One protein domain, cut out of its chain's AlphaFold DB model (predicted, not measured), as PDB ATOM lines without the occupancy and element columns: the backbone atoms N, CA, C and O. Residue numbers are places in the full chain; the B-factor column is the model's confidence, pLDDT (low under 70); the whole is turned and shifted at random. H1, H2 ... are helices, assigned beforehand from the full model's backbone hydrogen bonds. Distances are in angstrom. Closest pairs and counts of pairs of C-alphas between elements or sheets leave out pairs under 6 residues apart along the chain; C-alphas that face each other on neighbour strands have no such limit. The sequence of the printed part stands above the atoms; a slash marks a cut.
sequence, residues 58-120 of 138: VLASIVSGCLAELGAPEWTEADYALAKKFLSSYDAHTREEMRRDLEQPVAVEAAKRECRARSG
ATOM      1  N   VAL A  58     -40.356  31.262  15.635       93.25
ATOM      2  CA  VAL A  58     -38.942  31.657  15.719       93.25
ATOM      3  C   VAL A  58     -38.228  30.860  16.805       93.25
ATOM      4  O   VAL A  58     -37.166  30.298  16.570       93.25
ATOM      5  N   LEU A  59     -38.820  30.757  17.996       93.44
ATOM      6  CA  LEU A  59     -38.233  29.935  19.056       93.44
ATOM      7  C   LEU A  59     -38.267  28.449  18.692       93.44
ATOM      8  O   LEU A  59     -37.304  27.737  18.956       93.44
ATOM      9  N   ALA A  60     -39.343  27.984  18.052       90.19
ATOM     10  CA  ALA A  60     -39.456  26.600  17.613       90.19
ATOM     11  C   ALA A  60     -38.366  26.222  16.598       90.19
ATOM     12  O   ALA A  60     -37.797  25.138  16.713       90.19
ATOM     13  N   SER A  61     -38.037  27.102  15.643       86.94
ATOM     14  CA  SER A  61     -36.968  26.830  14.675       86.94
ATOM     15  C   SER A  61     -35.590  26.798  15.335       86.94
ATOM     16  O   SER A  61     -34.811  25.893  15.043       86.94
ATOM     17  N   ILE A  62     -35.313  27.716  16.268       91.88
ATOM     18  CA  ILE A  62     -34.049  27.745  17.020       91.88
ATOM     19  C   ILE A  62     -33.888  26.466  17.845       91.88
ATOM     20  O   ILE A  62     -32.877  25.780  17.720       91.88
ATOM     21  N   VAL A  63     -34.899  26.103  18.640       89.38
ATOM     22  CA  VAL A  63     -34.861  24.885  19.469       89.38
ATOM     23  C   VAL A  63     -34.725  23.637  18.600       89.38
ATOM     24  O   VAL A  63     -33.948  22.745  18.932       89.38
ATOM     25  N   SER A  64     -35.433  23.578  17.469       85.62
ATOM     26  CA  SER A  64     -35.296  22.468  16.525       85.62
ATOM     27  C   SER A  64     -33.880  22.370  15.948       85.62
ATOM     28  O   SER A  64     -33.402  21.256  15.754       85.62
ATOM     29  N   GLY A  65     -33.217  23.501  15.682       84.81
ATOM     30  CA  GLY A  65     -31.819  23.538  15.247       84.81
ATOM     31  C   GLY A  65     -30.875  22.997  16.318       84.81
ATOM     32  O   GLY A  65     -30.119  22.070  16.048       84.81
ATOM     33  N   CYS A  66     -30.996  23.480  17.558       87.50
ATOM     34  CA  CYS A  66     -30.174  23.003  18.673       87.50
ATOM     35  C   CYS A  66     -30.360  21.501  18.944       87.50
ATOM     36  O   CYS A  66     -29.392  20.795  19.210       87.50
ATOM     37  N   LEU A  67     -31.593  20.989  18.861       83.44
ATOM     38  CA  LEU A  67     -31.860  19.554  19.012       83.44
ATOM     39  C   LEU A  67     -31.263  18.731  17.865       83.44
ATOM     40  O   LEU A  67     -30.786  17.623  18.097       83.44
ATOM     41  N   ALA A  68     -31.278  19.260  16.640       80.25
ATOM     42  CA  ALA A  68     -30.656  18.599  15.498       80.25
ATOM     43  C   ALA A  68     -29.123  18.560  15.618       80.25
ATOM     44  O   ALA A  68     -28.523  17.550  15.265       80.25
ATOM     45  N   GLU A  69     -28.505  19.619  16.150       81.06
ATOM     46  CA  GLU A  69     -27.062  19.670  16.423       81.06
ATOM     47  C   GLU A  69     -26.637  18.703  17.531       81.06
ATOM     48  O   GLU A  69     -25.615  18.033  17.400       81.06
ATOM     49  N   LEU A  70     -27.420  18.611  18.610       84.75
ATOM     50  CA  LEU A  70     -27.160  17.668  19.701       84.75
ATOM     51  C   LEU A  70     -27.314  16.210  19.251       84.75
ATOM     52  O   LEU A  70     -26.599  15.338  19.740       84.75
ATOM     53  N   GLY A  71     -28.238  15.948  18.322       78.81
ATOM     54  CA  GLY A  71     -28.526  14.604  17.842       78.81
ATOM     55  C   GLY A  71     -29.145  13.703  18.916       78.81
ATOM     56  O   GLY A  71     -29.575  14.144  19.984       78.81
ATOM     57  N   ALA A  72     -29.244  12.412  18.604       79.31
ATOM     58  CA  ALA A  72     -29.668  11.415  19.579       79.31
ATOM     59  C   ALA A  72     -28.506  11.065  20.528       79.31
ATOM     60  O   ALA A  72     -27.358  11.041  20.079       79.31
ATOM     61  N   PRO A  73     -28.782  10.746  21.808       81.00
ATOM     62  CA  PRO A  73     -27.754  10.212  22.693       81.00
ATOM     63  C   PRO A  73     -27.232   8.868  22.166       81.00
ATOM     64  O   PRO A  73     -27.937   8.149  21.454       81.00
ATOM     65  N   GLU A  74     -26.001   8.513  22.542       81.12
ATOM     66  CA  GLU A  74     -25.472   7.176  22.279       81.12
ATOM     67  C   GLU A  74     -26.258   6.143  23.094       81.12
ATOM     68  O   GLU A  74     -26.320   6.215  24.321       81.12
ATOM     69  N   TRP A  75     -26.871   5.185  22.401       83.00
ATOM     70  CA  TRP A  75     -27.631   4.112  23.032       83.00
ATOM     71  C   TRP A  75     -26.696   2.987  23.460       83.00
ATOM     72  O   TRP A  75     -25.944   2.441  22.650       83.00
ATOM     73  N   THR A  76     -26.769   2.613  24.731       88.31
ATOM     74  CA  THR A  76     -25.989   1.512  25.298       88.31
ATOM     75  C   THR A  76     -26.794   0.214  25.318       88.31
ATOM     76  O   THR A  76     -28.023   0.210  25.250       88.31
ATOM     77  N   GLU A  77     -26.116  -0.922  25.496       87.50
ATOM     78  CA  GLU A  77     -26.787  -2.220  25.665       87.50
ATOM     79  C   GLU A  77     -27.758  -2.225  26.862       87.50
ATOM     80  O   GLU A  77     -28.790  -2.895  26.838       87.50
ATOM     81  N   ALA A  78     -27.472  -1.430  27.901       87.81
ATOM     82  CA  ALA A  78     -28.363  -1.273  29.045       87.81
ATOM     83  C   ALA A  78     -29.696  -0.610  28.652       87.81
ATOM     84  O   ALA A  78     -30.751  -1.028  29.144       87.81
ATOM     85  N   ASP A  79     -29.665   0.359  27.734       86.12
ATOM     86  CA  ASP A  79     -30.860   1.035  27.221       86.12
ATOM     87  C   ASP A  79     -31.719   0.078  26.391       86.12
ATOM     88  O   ASP A  79     -32.937   0.008  26.580       86.12
ATOM     89  N   TYR A  80     -31.092  -0.740  25.539       84.19
ATOM     90  CA  TYR A  80     -31.796  -1.775  24.777       84.19
ATOM     91  C   TYR A  80     -32.399  -2.853  25.686       84.19
ATOM     92  O   TYR A  80     -33.548  -3.269  25.487       84.19
ATOM     93  N   ALA A  81     -31.677  -3.275  26.726       86.06
ATOM     94  CA  ALA A  81     -32.190  -4.224  27.711       86.06
ATOM     95  C   ALA A  81     -33.393  -3.657  28.485       86.06
ATOM     96  O   ALA A  81     -34.364  -4.379  28.738       86.06
ATOM     97  N   LEU A  82     -33.363  -2.369  28.836       88.56
ATOM     98  CA  LEU A  82     -34.485  -1.673  29.465       88.56
ATOM     99  C   LEU A  82     -35.683  -1.553  28.510       88.56
ATOM    100  O   LEU A  82     -36.801  -1.912  28.884       88.56
ATOM    101  N   ALA A  83     -35.452  -1.137  27.264       87.00
ATOM    102  CA  ALA A  83     -36.491  -1.053  26.239       87.00
ATOM    103  C   ALA A  83     -37.176  -2.411  26.010       87.00
ATOM    104  O   ALA A  83     -38.403  -2.482  25.921       87.00
ATOM    105  N   LYS A  84     -36.411  -3.513  26.012       86.25
ATOM    106  CA  LYS A  84     -36.958  -4.874  25.905       86.25
ATOM    107  C   LYS A  84     -37.872  -5.235  27.077       86.25
ATOM    108  O   LYS A  84     -38.893  -5.890  26.861       86.25
ATOM    109  N   LYS A  85     -37.555  -4.791  28.299       90.56
ATOM    110  CA  LYS A  85     -38.429  -4.995  29.469       90.56
ATOM    111  C   LYS A  85     -39.765  -4.277  29.291       90.56
ATOM    112  O   LYS A  85     -40.803  -4.908  29.481       90.56
ATOM    113  N   PHE A  86     -39.754  -3.019  28.852       90.00
ATOM    114  CA  PHE A  86     -40.990  -2.285  28.557       90.00
ATOM    115  C   PHE A  86     -41.786  -2.914  27.414       90.00
ATOM    116  O   PHE A  86     -43.003  -3.054  27.510       90.00
ATOM    117  N   LEU A  87     -41.115  -3.375  26.356       85.38
ATOM    118  CA  LEU A  87     -41.801  -4.083  25.280       85.38
ATOM    119  C   LEU A  87     -42.474  -5.356  25.809       85.38
ATOM    120  O   LEU A  87     -43.618  -5.639  25.469       85.38
ATOM    121  N   SER A  88     -41.796  -6.098  26.688       87.75
ATOM    122  CA  SER A  88     -42.336  -7.327  27.272       87.75
ATOM    123  C   SER A  88     -43.504  -7.107  28.239       87.75
ATOM    124  O   SER A  88     -44.278  -8.044  28.428       87.75
ATOM    125  N   SER A  89     -43.672  -5.902  28.805       90.94
ATOM    126  CA  SER A  89     -44.803  -5.598  29.693       90.94
ATOM    127  C   SER A  89     -46.132  -5.399  28.966       90.94
ATOM    128  O   SER A  89     -47.176  -5.469  29.607       90.94
ATOM    129  N   TYR A  90     -46.115  -5.170  27.650       89.25
ATOM    130  CA  TYR A  90     -47.340  -5.128  26.854       89.25
ATOM    131  C   TYR A  90     -47.895  -6.533  26.611       89.25
ATOM    132  O   TYR A  90     -47.147  -7.515  26.516       89.25
ATOM    133  N   ASP A  91     -49.216  -6.622  26.482       90.44
ATOM    134  CA  ASP A  91     -49.903  -7.853  26.116       90.44
ATOM    135  C   ASP A  91     -49.570  -8.289  24.678       90.44
ATOM    136  O   ASP A  91     -49.003  -7.550  23.868       90.44
ATOM    137  N   ALA A  92     -49.893  -9.543  24.360       87.75
ATOM    138  CA  ALA A  92     -49.552 -10.132  23.071       87.75
ATOM    139  C   ALA A  92     -50.196  -9.399  21.884       87.75
ATOM    140  O   ALA A  92     -49.554  -9.301  20.841       87.75
ATOM    141  N   HIS A  93     -51.411  -8.862  22.045       87.56
ATOM    142  CA  HIS A  93     -52.111  -8.154  20.975       87.56
ATOM    143  C   HIS A  93     -51.415  -6.829  20.665       87.56
ATOM    144  O   HIS A  93     -51.055  -6.581  19.516       87.56
ATOM    145  N   THR A  94     -51.124  -6.019  21.684       84.38
ATOM    146  CA  THR A  94     -50.403  -4.752  21.493       84.38
ATOM    147  C   THR A  94     -49.012  -4.960  20.893       84.38
ATOM    148  O   THR A  94     -48.605  -4.208  20.008       84.38
ATOM    149  N   ARG A  95     -48.284  -6.007  21.303       83.94
ATOM    150  CA  ARG A  95     -46.979  -6.324  20.695       83.94
ATOM    151  C   ARG A  95     -47.090  -6.736  19.225       83.94
ATOM    152  O   ARG A  95     -46.189  -6.423  18.449       83.94
ATOM    153  N   GLU A  96     -48.163  -7.428  18.844       83.00
ATOM    154  CA  GLU A  96     -48.430  -7.812  17.453       83.00
ATOM    155  C   GLU A  96     -48.755  -6.594  16.585       83.00
ATOM    156  O   GLU A  96     -48.227  -6.463  15.484       83.00
ATOM    157  N   GLU A  97     -49.564  -5.664  17.093       81.19
ATOM    158  CA  GLU A  97     -49.873  -4.419  16.384       81.19
ATOM    159  C   GLU A  97     -48.620  -3.568  16.167       81.19
ATOM    160  O   GLU A  97     -48.345  -3.162  15.039       81.19
ATOM    161  N   MET A  98     -47.805  -3.388  17.213       78.88
ATOM    162  CA  MET A  98     -46.519  -2.691  17.101       78.88
ATOM    163  C   MET A  98     -45.606  -3.353  16.064       78.88
ATOM    164  O   MET A  98     -44.953  -2.658  15.284       78.88
ATOM    165  N   ARG A  99     -45.567  -4.692  16.028       78.50
ATOM    166  CA  ARG A  99     -44.797  -5.434  15.024       78.50
ATOM    167  C   ARG A  99     -45.325  -5.160  13.618       78.50
ATOM    168  O   ARG A  99     -44.535  -4.798  12.754       78.50
ATOM    169  N   ARG A 100     -46.634  -5.285  13.401       77.06
ATOM    170  CA  ARG A 100     -47.273  -5.058  12.098       77.06
ATOM    171  C   ARG A 100     -46.989  -3.659  11.559       77.06
ATOM    172  O   ARG A 100     -46.777  -3.497  10.360       77.06
ATOM    173  N   ASP A 101     -46.984  -2.655  12.427       71.25
ATOM    174  CA  ASP A 101     -46.730  -1.271  12.030       71.25
ATOM    175  C   ASP A 101     -45.249  -1.048  11.673       71.25
ATOM    176  O   ASP A 101     -44.940  -0.365  10.694       71.25
ATOM    177  N   LEU A 102     -44.325  -1.699  12.394       68.00
ATOM    178  CA  LEU A 102     -42.891  -1.723  12.067       68.00
ATOM    179  C   LEU A 102     -42.578  -2.534  10.792       68.00
ATOM    180  O   LEU A 102     -41.611  -2.238  10.093       68.00
ATOM    181  N   GLU A 103     -43.393  -3.541  10.478       69.00
ATOM    182  CA  GLU A 103     -43.263  -4.424   9.311       69.00
ATOM    183  C   GLU A 103     -43.801  -3.831   8.008       69.00
ATOM    184  O   GLU A 103     -43.747  -4.497   6.975       69.00
ATOM    185  N   GLN A 104     -44.287  -2.587   8.005       70.81
ATOM    186  CA  GLN A 104     -44.710  -1.892   6.789       70.81
ATOM    187  C   GLN A 104     -43.547  -1.074   6.194       70.81
ATOM    188  O   GLN A 104     -43.424   0.121   6.479       70.81
ATOM    189  N   PRO A 105     -42.700  -1.650   5.311       65.81
ATOM    190  CA  PRO A 105     -41.509  -0.972   4.789       65.81
ATOM    191  C   PRO A 105     -41.847   0.312   4.025       65.81
ATOM    192  O   PRO A 105     -41.081   1.269   4.058       65.81
ATOM    193  N   VAL A 106     -43.012   0.364   3.374       70.88
ATOM    194  CA  VAL A 106     -43.467   1.551   2.635       70.88
ATOM    195  C   VAL A 106     -43.789   2.707   3.585       70.88
ATOM    196  O   VAL A 106     -43.413   3.843   3.304       70.88
ATOM    197  N   ALA A 107     -44.434   2.430   4.722       66.06
ATOM    198  CA  ALA A 107     -44.770   3.444   5.720       66.06
ATOM    199  C   ALA A 107     -43.515   3.952   6.445       66.06
ATOM    200  O   ALA A 107     -43.348   5.158   6.625       66.06
ATOM    201  N   VAL A 108     -42.594   3.044   6.781       66.44
ATOM    202  CA  VAL A 108     -41.321   3.381   7.432       66.44
ATOM    203  C   VAL A 108     -40.429   4.223   6.514       66.44
ATOM    204  O   VAL A 108     -39.892   5.243   6.946       66.44
ATOM    205  N   GLU A 109     -40.294   3.863   5.236       69.06
ATOM    206  CA  GLU A 109     -39.492   4.653   4.293       69.06
ATOM    207  C   GLU A 109     -40.155   5.988   3.921       69.06
ATOM    208  O   GLU A 109     -39.457   6.998   3.788       69.06
ATOM    209  N   ALA A 110     -41.489   6.043   3.833       72.50
ATOM    210  CA  ALA A 110     -42.214   7.304   3.671       72.50
ATOM    211  C   ALA A 110     -41.988   8.242   4.870       72.50
ATOM    212  O   ALA A 110     -41.659   9.412   4.668       72.50
ATOM    213  N   ALA A 111     -42.060   7.718   6.097       66.69
ATOM    214  CA  ALA A 111     -41.787   8.475   7.318       66.69
ATOM    215  C   ALA A 111     -40.332   8.970   7.371       66.69
ATOM    216  O   ALA A 111     -40.084  10.149   7.630       66.69
ATOM    217  N   LYS A 112     -39.352   8.117   7.037       70.62
ATOM    218  CA  LYS A 112     -37.938   8.527   6.939       70.62
ATOM    219  C   LYS A 112     -37.720   9.602   5.872       70.62
ATOM    220  O   LYS A 112     -36.871  10.478   6.049       70.62
ATOM    221  N   ARG A 113     -38.437   9.539   4.746       71.56
ATOM    222  CA  ARG A 113     -38.363  10.551   3.680       71.56
ATOM    223  C   ARG A 113     -38.970  11.879   4.129       71.56
ATOM    224  O   ARG A 113     -38.360  12.914   3.880       71.56
ATOM    225  N   GLU A 114     -40.111  11.853   4.814       73.06
ATOM    226  CA  GLU A 114     -40.726  13.050   5.394       73.06
ATOM    227  C   GLU A 114     -39.817  13.684   6.455       73.06
ATOM    228  O   GLU A 114     -39.539  14.881   6.378       73.06
ATOM    229  N   CYS A 115     -39.280  12.888   7.386       66.81
ATOM    230  CA  CYS A 115     -38.302  13.354   8.368       66.81
ATOM    231  C   CYS A 115     -37.087  13.985   7.683       66.81
ATOM    232  O   CYS A 115     -36.731  15.109   8.010       66.81
ATOM    233  N   ARG A 116     -36.488  13.332   6.678       70.06
ATOM    234  CA  ARG A 116     -35.352  13.913   5.939       70.06
ATOM    235  C   ARG A 116     -35.712  15.222   5.235       70.06
ATOM    236  O   ARG A 116     -34.912  16.151   5.279       70.06
ATOM    237  N   ALA A 117     -36.898  15.313   4.633       73.81
ATOM    238  CA  ALA A 117     -37.362  16.522   3.958       73.81
ATOM    239  C   ALA A 117     -37.604  17.683   4.938       73.81
ATOM    240  O   ALA A 117     -37.241  18.818   4.646       73.81
ATOM    241  N   ARG A 118     -38.177  17.400   6.114       66.69
ATOM    242  CA  ARG A 118     -38.462  18.404   7.153       66.69
ATOM    243  C   ARG A 118     -37.221  18.818   7.936       66.69
ATOM    244  O   ARG A 118     -37.103  19.976   8.315       66.69
ATOM    245  N   SER A 119     -36.306  17.884   8.168       63.88
ATOM    246  CA  SER A 119     -35.075  18.105   8.929       63.88
ATOM    247  C   SER A 119     -33.906  18.565   8.058       63.88
ATOM    248  O   SER A 119     -32.808  18.698   8.584       63.88
ATOM    249  N   GLY A 120     -34.079  18.732   6.740       65.31
ATOM    250  CA  GLY A 120     -32.986  19.089   5.823       65.31
ATOM    251  C   GLY A 120     -31.831  18.078   5.796       65.31
ATOM    252  O   GLY A 120     -30.724  18.420   5.399       65.31
TER     253      GLY A 120
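This is residues 58 to 120 of the 138 residues of the protein "Aminobenzoyl-glutamate utilization protein B" of Fusobacterium naviforme (UniProt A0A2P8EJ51). What shape does the printed part make? Four helices are strung end to end round a hollow middle as an open horseshoe: H1, a short link of residues 71 to 76, H2, H3 and then H4, which comes back toward the side of H1. The middle is empty, with no two helices clearly touching, and the first and last printed C-alphas are 17.1 A apart. What is it made of, and how large is it? It is all helix: 63 residues are printed, with four named helices, H1 H2 H3 H4 along the chain, and no named strand. The whole is only just loose, close to extended, with a radius of gyration of the C-alphas of 15.9 A and spans of 43 by 30 by 19 A.

Where does the first helix lie? H1 is residues 58 to 70, from C-alpha 58 at (-38.942, 31.657, 15.719), and is 18.7 A long. Where are the next two? H2 is residues 77 to 89, 18.8 A long, beginning at C-alpha 77 at (-26.787, -2.220, 25.665). H3 is residues 92 to 102, 15.4 A long. Where does the last one end? H4 is residues 105 to 118, 19.8 A long, and ends at C-alpha 118 at (-38.462, 18.404, 7.153).

How does H1 stand to the others? H1 touches no helix: it is apart from H2, H3 and H4. How do H2 and H3 stand? They are close but not clearly touching; their closest C-alphas, those of Leu 87 and Arg 95, are 7.3 A apart. They run opposite ways at a steep tilt of 54 degrees. How do H3 and H4 stand? They too are close but not clearly touching, the closest C-alphas, those of Leu 102 and Val 108, being 7.1 A apart. They run the same way at a steep tilt of 60 degrees, and H2 and H4 are apart. What do the backbones show? In H1, H2, H3 and H4 every O i to N i+4 pair is within hydrogen-bond range.

How far does it reach? The two C-alphas farthest apart are those of Val 58 and Ala 92, 43.7 A. Is there a cut or a long link? The printed part, residues 58 to 120, has no cut. The links H2 to H3 and H3 to H4 are tight, with 2 residues each, and the link H1 to H2, with 6 residues, is short. Where is the model's confidence low? The mean pLDDT of the printed part is 80.4; 11 residues are under 70, among them 107 to 109 and 118 to 120, and the mean of H4 is 69.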